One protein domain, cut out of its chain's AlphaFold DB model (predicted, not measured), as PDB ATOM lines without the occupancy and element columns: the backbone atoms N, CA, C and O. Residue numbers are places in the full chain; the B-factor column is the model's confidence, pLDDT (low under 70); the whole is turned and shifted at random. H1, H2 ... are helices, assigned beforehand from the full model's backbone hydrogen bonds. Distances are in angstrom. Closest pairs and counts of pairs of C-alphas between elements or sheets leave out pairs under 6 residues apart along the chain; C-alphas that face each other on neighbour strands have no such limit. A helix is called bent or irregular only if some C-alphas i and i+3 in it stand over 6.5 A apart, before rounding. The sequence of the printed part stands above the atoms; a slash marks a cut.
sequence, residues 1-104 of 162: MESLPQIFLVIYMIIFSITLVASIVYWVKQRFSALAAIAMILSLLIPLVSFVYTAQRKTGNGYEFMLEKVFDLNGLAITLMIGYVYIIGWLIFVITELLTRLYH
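AT A GLANCE: This is residues 1 to 104 of the 162 residues of an uncharacterized protein of Oceanobacillus caeni (UniProt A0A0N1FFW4). A hairpin of two long helices, H1 and H2, opens as a narrow V from its tight link, and the longest helix, H4, crosses over one side of it; the short helix H3 sits crosswise near the end of H2 and leads into H4. Residues 5 to 11 and residues 96 to 104 stick out from the body. The printed part has 104 residues, with four named helices in the order H1, H2, H3, H4 and no named strand, and its class is all helix. It is elongated, with spans of 51 by 28 by 19 A, and only just loose, close to compact, with a radius of gyration of the C-alphas of 15.6 A.

IN THESE COORDINATES: Start at Met 1, the chain's first residue, and go on to C-alpha 6 at (99.738, 122.274, 170.009), where H1 begins; it covers residues 6 to 28, 33.4 A from first to last C-alpha. After a tight link of 4 residues, H2 covers residues 33 to 55, 33.2 A long, with a kink of 31 degrees near residue 45. It is neither bent nor irregular, but only just: C-alphas 44 and 47 are 6.1 A apart. A short link of 6 residues brings you to H3, residues 62 to 71, 14.4 A long. After a tight link of 3 residues, find C-alpha 75 at (127.834, 124.109, 166.924); from there H4, residues 75 to 103, runs 41.8 A to C-alpha 103 at (105.652, 89.819, 157.960).

HOW THE PARTS SIT: Look first at H2 and H4, the hubs, which touch three helices each. H1 and H2 touch as a helical hairpin, opposite ways at a shallow tilt of 26 degrees; their closest C-alphas, of Ser 23 and Ala 36, are 4.8 A apart. H2 touches H4 at a steep tilt of 43 degrees, opposite ways, and H4 does so with residues 80 to 90 alone; the closest C-alphas, of Ile 46 and Leu 80, are 6.4 A apart. H1 touches H4 with residues 19 to 22 alone, the same way at a steep tilt of 65 degrees; the closest C-alphas are those of Thr 19 and Leu 91, at 6.4 A. H2 and H3 only just touch, with 3 pairs of C-alphas within 8 A, the closest those of Thr 54 and Gly 62 at 5.4 A, and stand about perpendicular at 74 degrees. H3 and H4 touch, closest at the C-alphas of Val 70 and Ala 77, 5.2 A apart, and are only just about perpendicular at 71 degrees. H1 and H3 are apart. In the backbones of H1, H3 and H4 every O i to N i+4 pair is within hydrogen-bond range; in H2 17 of 19 are.

THE WHOLE: The two C-alphas farthest apart are those of Lys 58 and His 104, at 52.6 A. The printed part has no cut, and no link between the helices is long. The mean pLDDT of the printed part is 82.8; look for values under 70 at residues 1 to 4, residue 31 and residues 103 to 104.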
ATOM      1  N   MET A   1     102.000 136.181 170.655       43.97
ATOM      2  CA  MET A   1     102.789 134.955 170.893       43.97
ATOM      3  C   MET A   1     102.270 133.904 169.933       43.97
ATOM      4  O   MET A   1     101.265 133.276 170.231       43.97
ATOM      5  N   GLU A   2     102.871 133.771 168.756       49.09
ATOM      6  CA  GLU A   2     102.519 132.673 167.851       49.09
ATOM      7  C   GLU A   2     103.198 131.410 168.382       49.09
ATOM      8  O   GLU A   2     104.379 131.147 168.162       49.09
ATOM      9  N   SER A   3     102.474 130.692 169.239       58.69
ATOM     10  CA  SER A   3     102.889 129.388 169.729       58.69
ATOM     11  C   SER A   3     102.828 128.384 168.586       58.69
ATOM     12  O   SER A   3     101.861 128.381 167.823       58.69
ATOM     13  N   LEU A   4     103.821 127.494 168.510       63.22
ATOM     14  CA  LEU A   4     103.740 126.299 167.672       63.22
ATOM     15  C   LEU A   4     102.375 125.624 167.885       63.22
ATOM     16  O   LEU A   4     101.940 125.513 169.038       63.22
ATOM     17  N   PRO A   5     101.701 125.173 166.812       75.88
ATOM     18  CA  PRO A   5     100.433 124.478 166.937       75.88
ATOM     19  C   PRO A   5     100.576 123.347 167.953       75.88
ATOM     20  O   PRO A   5     101.517 122.562 167.870       75.88
ATOM     21  N   GLN A   6      99.656 123.247 168.911       76.38
ATOM     22  CA  GLN A   6      99.738 122.274 170.009       76.38
ATOM     23  C   GLN A   6      99.938 120.832 169.504       76.38
ATOM     24  O   GLN A   6     100.612 120.028 170.147       76.38
ATOM     25  N   ILE A   7      99.446 120.538 168.295       78.50
ATOM     26  CA  ILE A   7      99.655 119.272 167.588       78.50
ATOM     27  C   ILE A   7     101.142 118.932 167.373       78.50
ATOM     28  O   ILE A   7     101.513 117.769 167.504       78.50
ATOM     29  N   PHE A   8     102.013 119.915 167.112       79.31
ATOM     30  CA  PHE A   8     103.452 119.687 166.938       79.31
ATOM     31  C   PHE A   8     104.093 119.188 168.229       79.31
ATOM     32  O   PHE A   8     104.889 118.255 168.191       79.31
ATOM     33  N   LEU A   9     103.716 119.767 169.370       79.62
ATOM     34  CA  LEU A   9     104.232 119.354 170.673       79.62
ATOM     35  C   LEU A   9     103.753 117.941 171.027       79.62
ATOM     36  O   LEU A   9     104.542 117.124 171.496       79.62
ATOM     37  N   VAL A  10     102.491 117.618 170.732       84.94
ATOM     38  CA  VAL A  10     101.942 116.266 170.929       84.94
ATOM     39  C   VAL A  10     102.681 115.238 170.066       84.94
ATOM     40  O   VAL A  10     103.139 114.223 170.588       84.94
ATOM     41  N   ILE A  11     102.858 115.506 168.767       86.75
ATOM     42  CA  ILE A  11     103.592 114.617 167.852       86.75
ATOM     43  C   ILE A  11     105.038 114.436 168.321       86.75
ATOM     44  O   ILE A  11     105.536 113.311 168.361       86.75
ATOM     45  N   TYR A  12     105.694 115.526 168.722       83.31
ATOM     46  CA  TYR A  12     107.052 115.500 169.254       83.31
ATOM     47  C   TYR A  12     107.157 114.566 170.464       83.31
ATOM     48  O   TYR A  12     107.965 113.639 170.465       83.31
ATOM     49  N   MET A  13     106.279 114.730 171.456       85.75
ATOM     50  CA  MET A  13     106.261 113.880 172.651       85.75
ATOM     51  C   MET A  13     106.031 112.401 172.315       85.75
ATOM     52  O   MET A  13     106.686 111.535 172.896       85.75
ATOM     53  N   ILE A  14     105.150 112.097 171.357       89.75
ATOM     54  CA  ILE A  14     104.880 110.720 170.916       89.75
ATOM     55  C   ILE A  14     106.127 110.095 170.279       89.75
ATOM     56  O   ILE A  14     106.508 108.982 170.645       89.75
ATOM     57  N   ILE A  15     106.786 110.803 169.357       87.75
ATOM     58  CA  ILE A  15     107.987 110.315 168.660       87.75
ATOM     59  C   ILE A  15     109.100 109.998 169.662       87.75
ATOM     60  O   ILE A  15     109.687 108.913 169.614       87.75
ATOM     61  N   PHE A  16     109.365 110.909 170.599       87.31
ATOM     62  CA  PHE A  16     110.395 110.710 171.617       87.31
ATOM     63  C   PHE A  16     110.044 109.579 172.586       87.31
ATOM     64  O   PHE A  16     110.908 108.761 172.896       87.31
ATOM     65  N   SER A  17     108.776 109.460 172.984       88.94
ATOM     66  CA  SER A  17     108.313 108.368 173.849       88.94
ATOM     67  C   SER A  17     108.486 107.001 173.182       88.94
ATOM     68  O   SER A  17     109.038 106.083 173.785       88.94
ATOM     69  N   ILE A  18     108.085 106.862 171.912       89.12
ATOM     70  CA  ILE A  18     108.264 105.618 171.146       89.12
ATOM     71  C   ILE A  18     109.753 105.297 170.988       89.12
ATOM     72  O   ILE A  18     110.156 104.152 171.183       89.12
ATOM     73  N   THR A  19     110.575 106.300 170.668       88.44
ATOM     74  CA  THR A  19     112.031 106.139 170.527       88.44
ATOM     75  C   THR A  19     112.661 105.650 171.826       88.44
ATOM     76  O   THR A  19     113.467 104.719 171.801       88.44
ATOM     77  N   LEU A  20     112.278 106.233 172.961       89.38
ATOM     78  CA  LEU A  20     112.793 105.869 174.276       89.38
ATOM     79  C   LEU A  20     112.412 104.429 174.637       89.38
ATOM     80  O   LEU A  20     113.287 103.626 174.962       89.38
ATOM     81  N   VAL A  21     111.137 104.060 174.479       90.69
ATOM     82  CA  VAL A  21     110.661 102.688 174.723       90.69
ATOM     83  C   VAL A  21     111.352 101.686 173.794       90.69
ATOM     84  O   VAL A  21     111.833 100.650 174.252       90.69
ATOM     85  N   ALA A  22     111.461 101.992 172.500       87.50
ATOM     86  CA  ALA A  22     112.145 101.131 171.541       87.50
ATOM     87  C   ALA A  22     113.620 100.929 171.910       87.50
ATOM     88  O   ALA A  22     114.116  99.803 171.896       87.50
ATOM     89  N   SER A  23     114.307 102.003 172.292       86.50
ATOM     90  CA  SER A  23     115.713 101.954 172.694       86.50
ATOM     91  C   SER A  23     115.906 101.112 173.956       86.50
ATOM     92  O   SER A  23     116.786 100.256 173.971       86.50
ATOM     93  N   ILE A  24     115.029 101.252 174.961       88.25
ATOM     94  CA  ILE A  24     115.016 100.389 176.157       88.25
ATOM     95  C   ILE A  24     114.871  98.918 175.758       88.25
ATOM     96  O   ILE A  24     115.666  98.081 176.178       88.25
ATOM     97  N   VAL A  25     113.882  98.587 174.924       86.44
ATOM     98  CA  VAL A  25     113.609  97.195 174.533       86.44
ATOM     99  C   VAL A  25     114.796  96.570 173.797       86.44
ATOM    100  O   VAL A  25     115.131  95.412 174.053       86.44
ATOM    101  N   TYR A  26     115.435  97.304 172.884       84.69
ATOM    102  CA  TYR A  26     116.601  96.807 172.144       84.69
ATOM    103  C   TYR A  26     117.843  96.690 173.028       84.69
ATOM    104  O   TYR A  26     118.570  95.700 172.921       84.69
ATOM    105  N   TRP A  27     118.037  97.641 173.942       86.00
ATOM    106  CA  TRP A  27     119.123  97.604 174.914       86.00
ATOM    107  C   TRP A  27     118.995  96.402 175.863       86.00
ATOM    108  O   TRP A  27     119.945  95.632 175.995       86.00
ATOM    109  N   VAL A  28     117.801  96.154 176.419       84.31
ATOM    110  CA  VAL A  28     117.516  94.989 177.284       84.31
ATOM    111  C   VAL A  28     117.713  93.667 176.540       84.31
ATOM    112  O   VAL A  28     118.209  92.699 177.107       84.31
ATOM    113  N   LYS A  29     117.384  93.614 175.245       83.06
ATOM    114  CA  LYS A  29     117.617  92.431 174.399       83.06
ATOM    115  C   LYS A  29     119.082  92.253 173.973       83.06
ATOM    116  O   LYS A  29     119.349  91.367 173.163       83.06
ATOM    117  N   GLN A  30     120.001  93.107 174.446       77.56
ATOM    118  CA  GLN A  30     121.417  93.190 174.048       77.56
ATOM    119  C   GLN A  30     121.651  93.276 172.529       77.56
ATOM    120  O   GLN A  30     122.768  93.113 172.036       77.56
ATOM    121  N   ARG A  31     120.610  93.586 171.754       68.50
ATOM    122  CA  ARG A  31     120.673  93.632 170.298       68.50
ATOM    123  C   ARG A  31     120.988  95.061 169.887       68.50
ATOM    124  O   ARG A  31     120.184  95.957 170.119       68.50
ATOM    125  N   PHE A  32     122.159  95.263 169.281       72.88
ATOM    126  CA  PHE A  32     122.691  96.597 168.966       72.88
ATOM    127  C   PHE A  32     122.831  97.492 170.213       72.88
ATOM    128  O   PHE A  32     122.499  98.674 170.174       72.88
ATOM    129  N   SER A  33     123.341  96.919 171.315       74.44
ATOM    130  CA  SER A  33     123.418  97.551 172.645       74.44
ATOM    131  C   SER A  33     123.997  98.974 172.632       74.44
ATOM    132  O   SER A  33     123.404  99.877 173.217       74.44
ATOM    133  N   ALA A  34     125.090  99.213 171.896       84.12
ATOM    134  CA  ALA A  34     125.707 100.539 171.815       84.12
ATOM    135  C   ALA A  34     124.826 101.574 171.090       84.12
ATOM    136  O   ALA A  34     124.658 102.686 171.582       84.12
ATOM    137  N   LEU A  35     124.218 101.214 169.952       82.75
ATOM    138  CA  LEU A  35     123.323 102.123 169.222       82.75
ATOM    139  C   LEU A  35     122.045 102.405 170.022       82.75
ATOM    140  O   LEU A  35     121.609 103.549 170.102       82.75
ATOM    141  N   ALA A  36     121.487 101.387 170.676       83.94
ATOM    142  CA  ALA A  36     120.312 101.546 171.526       83.94
ATOM    143  C   ALA A  36     120.596 102.446 172.741       83.94
ATOM    144  O   ALA A  36     119.775 103.295 173.079       83.94
ATOM    145  N   ALA A  37     121.771 102.314 173.365       86.75
ATOM    146  CA  ALA A  37     122.186 103.178 174.467       86.75
ATOM    147  C   ALA A  37     122.354 104.640 174.019       86.75
ATOM    148  O   ALA A  37     121.874 105.550 174.691       86.75
ATOM    149  N   ILE A  38     122.968 104.877 172.853       88.38
ATOM    150  CA  ILE A  38     123.092 106.224 172.278       88.38
ATOM    151  C   ILE A  38     121.705 106.809 171.979       88.38
ATOM    152  O   ILE A  38     121.431 107.944 172.361       88.38
ATOM    153  N   ALA A  39     120.806 106.037 171.358       86.31
ATOM    154  CA  ALA A  39     119.435 106.462 171.073       86.31
ATOM    155  C   ALA A  39     118.650 106.799 172.347       86.31
ATOM    156  O   ALA A  39     117.950 107.810 172.393       86.31
ATOM    157  N   MET A  40     118.815 105.999 173.401       88.19
ATOM    158  CA  MET A  40     118.231 106.256 174.714       88.19
ATOM    159  C   MET A  40     118.727 107.590 175.286       88.19
ATOM    160  O   MET A  40     117.903 108.441 175.621       88.19
ATOM    161  N   ILE A  41     120.045 107.807 175.342       90.00
ATOM    162  CA  ILE A  41     120.629 109.054 175.862       90.00
ATOM    163  C   ILE A  41     120.158 110.251 175.032       90.00
ATOM    164  O   ILE A  41     119.676 111.234 175.590       90.00
ATOM    165  N   LEU A  42     120.231 110.163 173.702       87.38
ATOM    166  CA  LEU A  42     119.807 111.234 172.801       87.38
ATOM    167  C   LEU A  42     118.310 111.536 172.915       87.38
ATOM    168  O   LEU A  42     117.928 112.701 172.847       87.38
ATOM    169  N   SER A  43     117.462 110.532 173.148       87.94
ATOM    170  CA  SER A  43     116.019 110.742 173.327       87.94
ATOM    171  C   SER A  43     115.672 111.562 174.576       87.94
ATOM    172  O   SER A  43     114.644 112.227 174.597       87.94
ATOM    173  N   LEU A  44     116.535 111.563 175.592       88.31
ATOM    174  CA  LEU A  44     116.383 112.390 176.795       88.31
ATOM    175  C   LEU A  44     117.112 113.729 176.653       88.31
ATOM    176  O   LEU A  44     116.591 114.775 177.040       88.31
ATOM    177  N   LEU A  45     118.313 113.699 176.075       89.38
ATOM    178  CA  LEU A  45     119.188 114.858 175.971       89.38
ATOM    179  C   LEU A  45     118.679 115.869 174.940       89.38
ATOM    180  O   LEU A  45     118.705 117.065 175.208       89.38
ATOM    181  N   ILE A  46     118.193 115.419 173.779       88.44
ATOM    182  CA  ILE A  46     117.752 116.316 172.702       88.44
ATOM    183  C   ILE A  46     116.556 117.177 173.128       88.44
ATOM    184  O   ILE A  46     116.656 118.389 172.954       88.44
ATOM    185  N   PRO A  47     115.468 116.644 173.721       86.19
ATOM    186  CA  PRO A  47     114.360 117.476 174.188       86.19
ATOM    187  C   PRO A  47     114.798 118.495 175.231       86.19
ATOM    188  O   PRO A  47     114.401 119.656 175.163       86.19
ATOM    189  N   LEU A  48     115.663 118.080 176.159       87.50
ATOM    190  CA  LEU A  48     116.155 118.945 177.221       87.50
ATOM    191  C   LEU A  48     117.033 120.074 176.669       87.50
ATOM    192  O   LEU A  48     116.785 121.247 176.941       87.50
ATOM    193  N   VAL A  49     118.036 119.736 175.856       87.56
ATOM    194  CA  VAL A  49     118.946 120.717 175.252       87.56
ATOM    195  C   VAL A  49     118.188 121.612 174.277       87.56
ATOM    196  O   VAL A  49     118.378 122.821 174.307       87.56
ATOM    197  N   SER A  50     117.276 121.067 173.469       84.62
ATOM    198  CA  SER A  50     116.439 121.855 172.558       84.62
ATOM    199  C   SER A  50     115.534 122.824 173.320       84.62
ATOM    200  O   SER A  50     115.339 123.952 172.871       84.62
ATOM    201  N   PHE A  51     115.003 122.427 174.478       84.12
ATOM    202  CA  PHE A  51     114.205 123.307 175.328       84.12
ATOM    203  C   PHE A  51     115.049 124.455 175.896       84.12
ATOM    204  O   PHE A  51     114.695 125.618 175.724       84.12
ATOM    205  N   VAL A  52     116.206 124.149 176.492       85.75
ATOM    206  CA  VAL A  52     117.125 125.168 177.031       85.75
ATOM    207  C   VAL A  52     117.631 126.102 175.931       85.75
ATOM    208  O   VAL A  52     117.712 127.311 176.129       85.75
ATOM    209  N   TYR A  53     117.943 125.558 174.758       83.12
ATOM    210  CA  TYR A  53     118.455 126.320 173.624       83.12
ATOM    211  C   TYR A  53     117.397 127.263 173.046       83.12
ATOM    212  O   TYR A  53     117.664 128.437 172.804       83.12
ATOM    213  N   THR A  54     116.161 126.784 172.891       80.38
ATOM    214  CA  THR A  54     115.050 127.616 172.404       80.38
ATOM    215  C   THR A  54     114.541 128.606 173.449       80.38
ATOM    216  O   THR A  54     113.984 129.632 173.068       80.38
ATOM    217  N   ALA A  55     114.768 128.376 174.746       81.25
ATOM    218  CA  ALA A  55     114.456 129.342 175.802       81.25
ATOM    219  C   ALA A  55     115.317 130.618 175.733       81.25
ATOM    220  O   ALA A  55     114.900 131.661 176.226       81.25
ATOM    221  N   GLN A  56     116.485 130.567 175.083       80.75
ATOM    222  CA  GLN A  56     117.368 131.729 174.898       80.75
ATOM    223  C   GLN A  56     116.898 132.679 173.784       80.75
ATOM    224  O   GLN A  56     117.491 133.742 173.582       80.75
ATOM    225  N   ARG A  57     115.842 132.321 173.039       77.81
ATOM    226  CA  ARG A  57     115.308 133.165 171.964       77.81
ATOM    227  C   ARG A  57     114.703 134.446 172.539       77.81
ATOM    228  O   ARG A  57     113.937 134.411 173.499       77.81
ATOM    229  N   LYS A  58     114.991 135.582 171.901       74.12
ATOM    230  CA  LYS A  58     114.395 136.873 172.276       74.12
ATOM    231  C   LYS A  58     112.965 137.017 171.747       74.12
ATOM    232  O   LYS A  58     112.107 137.535 172.450       74.12
ATOM    233  N   THR A  59     112.700 136.520 170.538       70.56
ATOM    234  CA  THR A  59     111.404 136.593 169.841       70.56
ATOM    235  C   THR A  59     111.317 135.508 168.759       70.56
ATOM    236  O   THR A  59     112.349 135.015 168.313       70.56
ATOM    237  N   GLY A  60     110.107 135.160 168.308       71.62
ATOM    238  CA  GLY A  60     109.888 134.282 167.146       71.62
ATOM    239  C   GLY A  60     109.695 132.793 167.460       71.62
ATOM    240  O   GLY A  60     109.670 132.368 168.621       71.62
ATOM    241  N   ASN A  61     109.511 131.987 166.413       77.31
ATOM    242  CA  ASN A  61     109.276 130.548 166.512       77.31
ATOM    243  C   ASN A  61     110.573 129.794 166.871       77.31
ATOM    244  O   ASN A  61     111.650 130.103 166.378       77.31
ATOM    245  N   GLY A  62     110.480 128.783 167.739       73.00
ATOM    246  CA  GLY A  62     111.639 128.016 168.206       73.00
ATOM    247  C   GLY A  62     112.237 127.150 167.099       73.00
ATOM    248  O   GLY A  62     113.444 126.932 167.076       73.00
ATOM    249  N   TYR A  63     111.398 126.713 166.158       75.88
ATOM    250  CA  TYR A  63     111.840 125.987 164.972       75.88
ATOM    251  C   TYR A  63     112.640 126.881 164.014       75.88
ATOM    252  O   TYR A  63     113.724 126.504 163.580       75.88
ATOM    253  N   GLU A  64     112.139 128.085 163.733       80.69
ATOM    254  CA  GLU A  64     112.830 129.061 162.880       80.69
ATOM    255  C   GLU A  64     114.143 129.513 163.511       80.69
ATOM    256  O   GLU A  64     115.169 129.505 162.841       80.69
ATOM    257  N   PHE A  65     114.137 129.790 164.817       81.62
ATOM    258  CA  PHE A  65     115.347 130.114 165.568       81.62
ATOM    259  C   PHE A  65     116.400 129.002 165.476       81.62
ATOM    260  O   PHE A  65     117.587 129.272 165.308       81.62
ATOM    261  N   MET A  66     115.978 127.737 165.563       81.75
ATOM    262  CA  MET A  66     116.894 126.612 165.411       81.75
ATOM    263  C   MET A  66     117.468 126.545 163.991       81.75
ATOM    264  O   MET A  66     118.676 126.376 163.850       81.75
ATOM    265  N   LEU A  67     116.641 126.707 162.955       82.75
ATOM    266  CA  LEU A  67     117.101 126.703 161.563       82.75
ATOM    267  C   LEU A  67     118.069 127.850 161.270       82.75
ATOM    268  O   LEU A  67     119.126 127.612 160.694       82.75
ATOM    269  N   GLU A  68     117.746 129.065 161.708       85.06
ATOM    270  CA  GLU A  68     118.618 130.234 161.578       85.06
ATOM    271  C   GLU A  68     119.987 129.956 162.211       85.06
ATOM    272  O   GLU A  68     121.024 130.146 161.580       85.06
ATOM    273  N   LYS A  69     120.009 129.376 163.418       84.31
ATOM    274  CA  LYS A  69     121.260 129.028 164.105       84.31
ATOM    275  C   LYS A  69     122.033 127.885 163.446       84.31
ATOM    276  O   LYS A  69     123.255 127.845 163.569       84.31
ATOM    277  N   VAL A  70     121.360 126.969 162.745       84.69
ATOM    278  CA  VAL A  70     122.029 125.952 161.917       84.69
ATOM    279  C   VAL A  70     122.720 126.609 160.718       84.69
ATOM    280  O   VAL A  70     123.866 126.265 160.432       84.69
ATOM    281  N   PHE A  71     122.069 127.567 160.049       86.25
ATOM    282  CA  PHE A  71     122.672 128.314 158.937       86.25
ATOM    283  C   PHE A  71     123.817 129.231 159.391       86.25
ATOM    284  O   PHE A  71     124.806 129.356 158.673       86.25
ATOM    285  N   ASP A  72     123.747 129.761 160.614       89.06
ATOM    286  CA  ASP A  72     124.838 130.499 161.271       89.06
ATOM    287  C   ASP A  72     126.012 129.604 161.724       89.06
ATOM    288  O   ASP A  72     126.920 130.069 162.415       89.06
ATOM    289  N   LEU A  73     125.997 128.308 161.390       84.75
ATOM    290  CA  LEU A  73     127.005 127.319 161.788       84.75
ATOM    291  C   LEU A  73     127.204 127.214 163.311       84.75
ATOM    292  O   LEU A  73     128.288 126.880 163.798       84.75
ATOM    293  N   ASN A  74     126.154 127.465 164.097       89.06
ATOM    294  CA  ASN A  74     126.234 127.316 165.541       89.06
ATOM    295  C   ASN A  74     126.396 125.833 165.911       89.06
ATOM    296  O   ASN A  74     125.522 125.011 165.628       89.06
ATOM    297  N   GLY A  75     127.497 125.495 166.589       85.88
ATOM    298  CA  GLY A  75     127.834 124.109 166.924       85.88
ATOM    299  C   GLY A  75     126.726 123.365 167.673       85.88
ATOM    300  O   GLY A  75     126.431 122.222 167.336       85.88
ATOM    301  N   LEU A  76     126.040 124.022 168.619       86.50
ATOM    302  CA  LEU A  76     124.945 123.403 169.377       86.50
ATOM    303  C   LEU A  76     123.727 123.101 168.497       86.50
ATOM    304  O   LEU A  76     123.135 122.028 168.617       86.50
ATOM    305  N   ALA A  77     123.373 124.015 167.592       85.25
ATOM    306  CA  ALA A  77     122.262 123.818 166.666       85.25
ATOM    307  C   ALA A  77     122.550 122.669 165.685       85.25
ATOM    308  O   ALA A  77     121.681 121.830 165.440       85.25
ATOM    309  N   ILE A  78     123.791 122.570 165.194       88.00
ATOM    310  CA  ILE A  78     124.246 121.461 164.344       88.00
ATOM    311  C   ILE A  78     124.187 120.134 165.110       88.00
ATOM    312  O   ILE A  78     123.648 119.156 164.593       88.00
ATOM    313  N   THR A  79     124.689 120.081 166.349       87.94
ATOM    314  CA  THR A  79     124.628 118.863 167.176       87.94
ATOM    315  C   THR A  79     123.188 118.413 167.409       87.94
ATOM    316  O   THR A  79     122.890 117.226 167.269       87.94
ATOM    317  N   LEU A  80     122.278 119.346 167.703       88.19
ATOM    318  CA  LEU A  80     120.852 119.048 167.831       88.19
ATOM    319  C   LEU A  80     120.273 118.493 166.525       88.19
ATOM    320  O   LEU A  80     119.571 117.483 166.553       88.19
ATOM    321  N   MET A  81     120.599 119.099 165.380       88.50
ATOM    322  CA  MET A  81     120.132 118.645 164.068       88.50
ATOM    323  C   MET A  81     120.609 117.221 163.751       88.50
ATOM    324  O   MET A  81     119.810 116.373 163.354       88.50
ATOM    325  N   ILE A  82     121.888 116.922 163.995       90.81
ATOM    326  CA  ILE A  82     122.450 115.571 163.836       90.81
ATOM    327  C   ILE A  82     121.736 114.580 164.764       90.81
ATOM    328  O   ILE A  82     121.395 113.474 164.345       90.81
ATOM    329  N   GLY A  83     121.458 114.985 166.004       89.81
ATOM    330  CA  GLY A  83     120.702 114.184 166.960       89.81
ATOM    331  C   GLY A  83     119.292 113.835 166.471       89.81
ATOM    332  O   GLY A  83     118.877 112.679 166.558       89.81
ATOM    333  N   TYR A  84     118.568 114.803 165.902       89.00
ATOM    334  CA  TYR A  84     117.251 114.555 165.308       89.00
ATOM    335  C   TYR A  84     117.328 113.578 164.132       89.00
ATOM    336  O   TYR A  84     116.538 112.635 164.065       89.00
ATOM    337  N   VAL A  85     118.309 113.749 163.240       91.38
ATOM    338  CA  VAL A  85     118.543 112.823 162.119       91.38
ATOM    339  C   VAL A  85     118.833 111.410 162.630       91.38
ATOM    340  O   VAL A  85     118.295 110.439 162.094       91.38
ATOM    341  N   TYR A  86     119.623 111.284 163.697       90.62
ATOM    342  CA  TYR A  86     119.916 109.999 164.321       90.62
ATOM    343  C   TYR A  86     118.657 109.318 164.873       90.62
ATOM    344  O   TYR A  86     118.433 108.141 164.592       90.62
ATOM    345  N   ILE A  87     117.801 110.044 165.602       88.00
ATOM    346  CA  ILE A  87     116.534 109.506 166.130       88.00
ATOM    347  C   ILE A  87     115.625 109.016 165.001       88.00
ATOM    348  O   ILE A  87     115.061 107.925 165.095       88.00
ATOM    349  N   ILE A  88     115.510 109.787 163.919       89.31
ATOM    350  CA  ILE A  88     114.717 109.394 162.748       89.31
ATOM    351  C   ILE A  88     115.288 108.114 162.128       89.31
ATOM    352  O   ILE A  88     114.540 107.173 161.861       89.31
ATOM    353  N   GLY A  89     116.610 108.042 161.945       88.75
ATOM    354  CA  GLY A  89     117.282 106.846 161.437       88.75
ATOM    355  C   GLY A  89     117.052 105.618 162.320       88.75
ATOM    356  O   GLY A  89     116.727 104.541 161.815       88.75
ATOM    357  N   TRP A  90     117.143 105.786 163.640       88.00
ATOM    358  CA  TRP A  90     116.869 104.730 164.614       88.00
ATOM    359  C   TRP A  90     115.416 104.252 164.557       88.00
ATOM    360  O   TRP A  90     115.162 103.048 164.530       88.00
ATOM    361  N   LEU A  91     114.450 105.168 164.468       87.00
ATOM    362  CA  LEU A  91     113.039 104.817 164.322       87.00
ATOM    363  C   LEU A  91     112.775 104.029 163.043       87.00
ATOM    364  O   LEU A  91     112.110 102.997 163.097       87.00
ATOM    365  N   ILE A  92     113.323 104.464 161.906       87.69
ATOM    366  CA  ILE A  92     113.197 103.734 160.636       87.69
ATOM    367  C   ILE A  92     113.780 102.327 160.777       87.69
ATOM    368  O   ILE A  92     113.169 101.362 160.316       87.69
ATOM    369  N   PHE A  93     114.927 102.189 161.442       86.81
ATOM    370  CA  PHE A  93     115.552 100.896 161.698       86.81
ATOM    371  C   PHE A  93     114.658  99.978 162.547       86.81
ATOM    372  O   PHE A  93     114.365  98.851 162.140       86.81
ATOM    373  N   VAL A  94     114.152 100.481 163.679       85.56
ATOM    374  CA  VAL A  94     113.243  99.749 164.573       85.56
ATOM    375  C   VAL A  94     111.968  99.334 163.843       85.56
ATOM    376  O   VAL A  94     111.555  98.178 163.933       85.56
ATOM    377  N   ILE A  95     111.360 100.256 163.095       85.12
ATOM    378  CA  ILE A  95     110.154 100.012 162.301       85.12
ATOM    379  C   ILE A  95     110.432  98.936 161.252       85.12
ATOM    380  O   ILE A  95     109.678  97.974 161.156       85.12
ATOM    381  N   THR A  96     111.538  99.028 160.515       83.94
ATOM    382  CA  THR A  96     111.898  98.044 159.483       83.94
ATOM    383  C   THR A  96     112.085  96.647 160.073       83.94
ATOM    384  O   THR A  96     111.582  95.665 159.521       83.94
ATOM    385  N   GLU A  97     112.761  96.531 161.218       83.25
ATOM    386  CA  GLU A  97     112.919  95.245 161.898       83.25
ATOM    387  C   GLU A  97     111.570  94.703 162.406       83.25
ATOM    388  O   GLU A  97     111.281  93.515 162.232       83.25
ATOM    389  N   LEU A  98     110.718  95.558 162.981       82.50
ATOM    390  CA  LEU A  98     109.373  95.177 163.416       82.50
ATOM    391  C   LEU A  98     108.505  94.718 162.245       82.50
ATOM    392  O   LEU A  98     107.893  93.661 162.354       82.50
ATOM    393  N   LEU A  99     108.493  95.437 161.118       81.00
ATOM    394  CA  LEU A  99     107.778  95.015 159.912       81.00
ATOM    395  C   LEU A  99     108.300  93.672 159.400       81.00
ATOM    396  O   LEU A  99     107.505  92.810 159.043       81.00
ATOM    397  N   THR A 100     109.619  93.467 159.405       80.56
ATOM    398  CA  THR A 100     110.222  92.199 158.966       80.56
ATOM    399  C   THR A 100     109.756  91.032 159.839       80.56
ATOM    400  O   THR A 100     109.406  89.968 159.323       80.56
ATOM    401  N   ARG A 101     109.703  91.234 161.163       76.94
ATOM    402  CA  ARG A 101     109.182  90.243 162.118       76.94
ATOM    403  C   ARG A 101     107.678  90.029 161.951       76.94
ATOM    404  O   ARG A 101     107.227  88.890 161.962       76.94
ATOM    405  N   LEU A 102     106.914  91.103 161.767       76.06
ATOM    406  CA  LEU A 102     105.464  91.058 161.592       76.06
ATOM    407  C   LEU A 102     105.078  90.313 160.309       76.06
ATOM    408  O   LEU A 102     104.145  89.521 160.310       76.06
ATOM    409  N   TYR A 103     105.844  90.508 159.234       68.50
ATOM    410  CA  TYR A 103     105.652  89.819 157.960       68.50
ATOM    411  C   TYR A 103     105.970  88.318 158.032       68.50
ATOM    412  O   TYR A 103     105.412  87.530 157.273       68.50
ATOM    413  N   HIS A 104     106.841  87.899 158.955       68.00
ATOM    414  CA  HIS A 104     107.104  86.479 159.211       68.00
ATOM    415  C   HIS A 104     105.939  85.757 159.902       68.00
ATOM    416  O   HIS A 104     105.913  84.528 159.906       68.00
TER     417      HIS A 104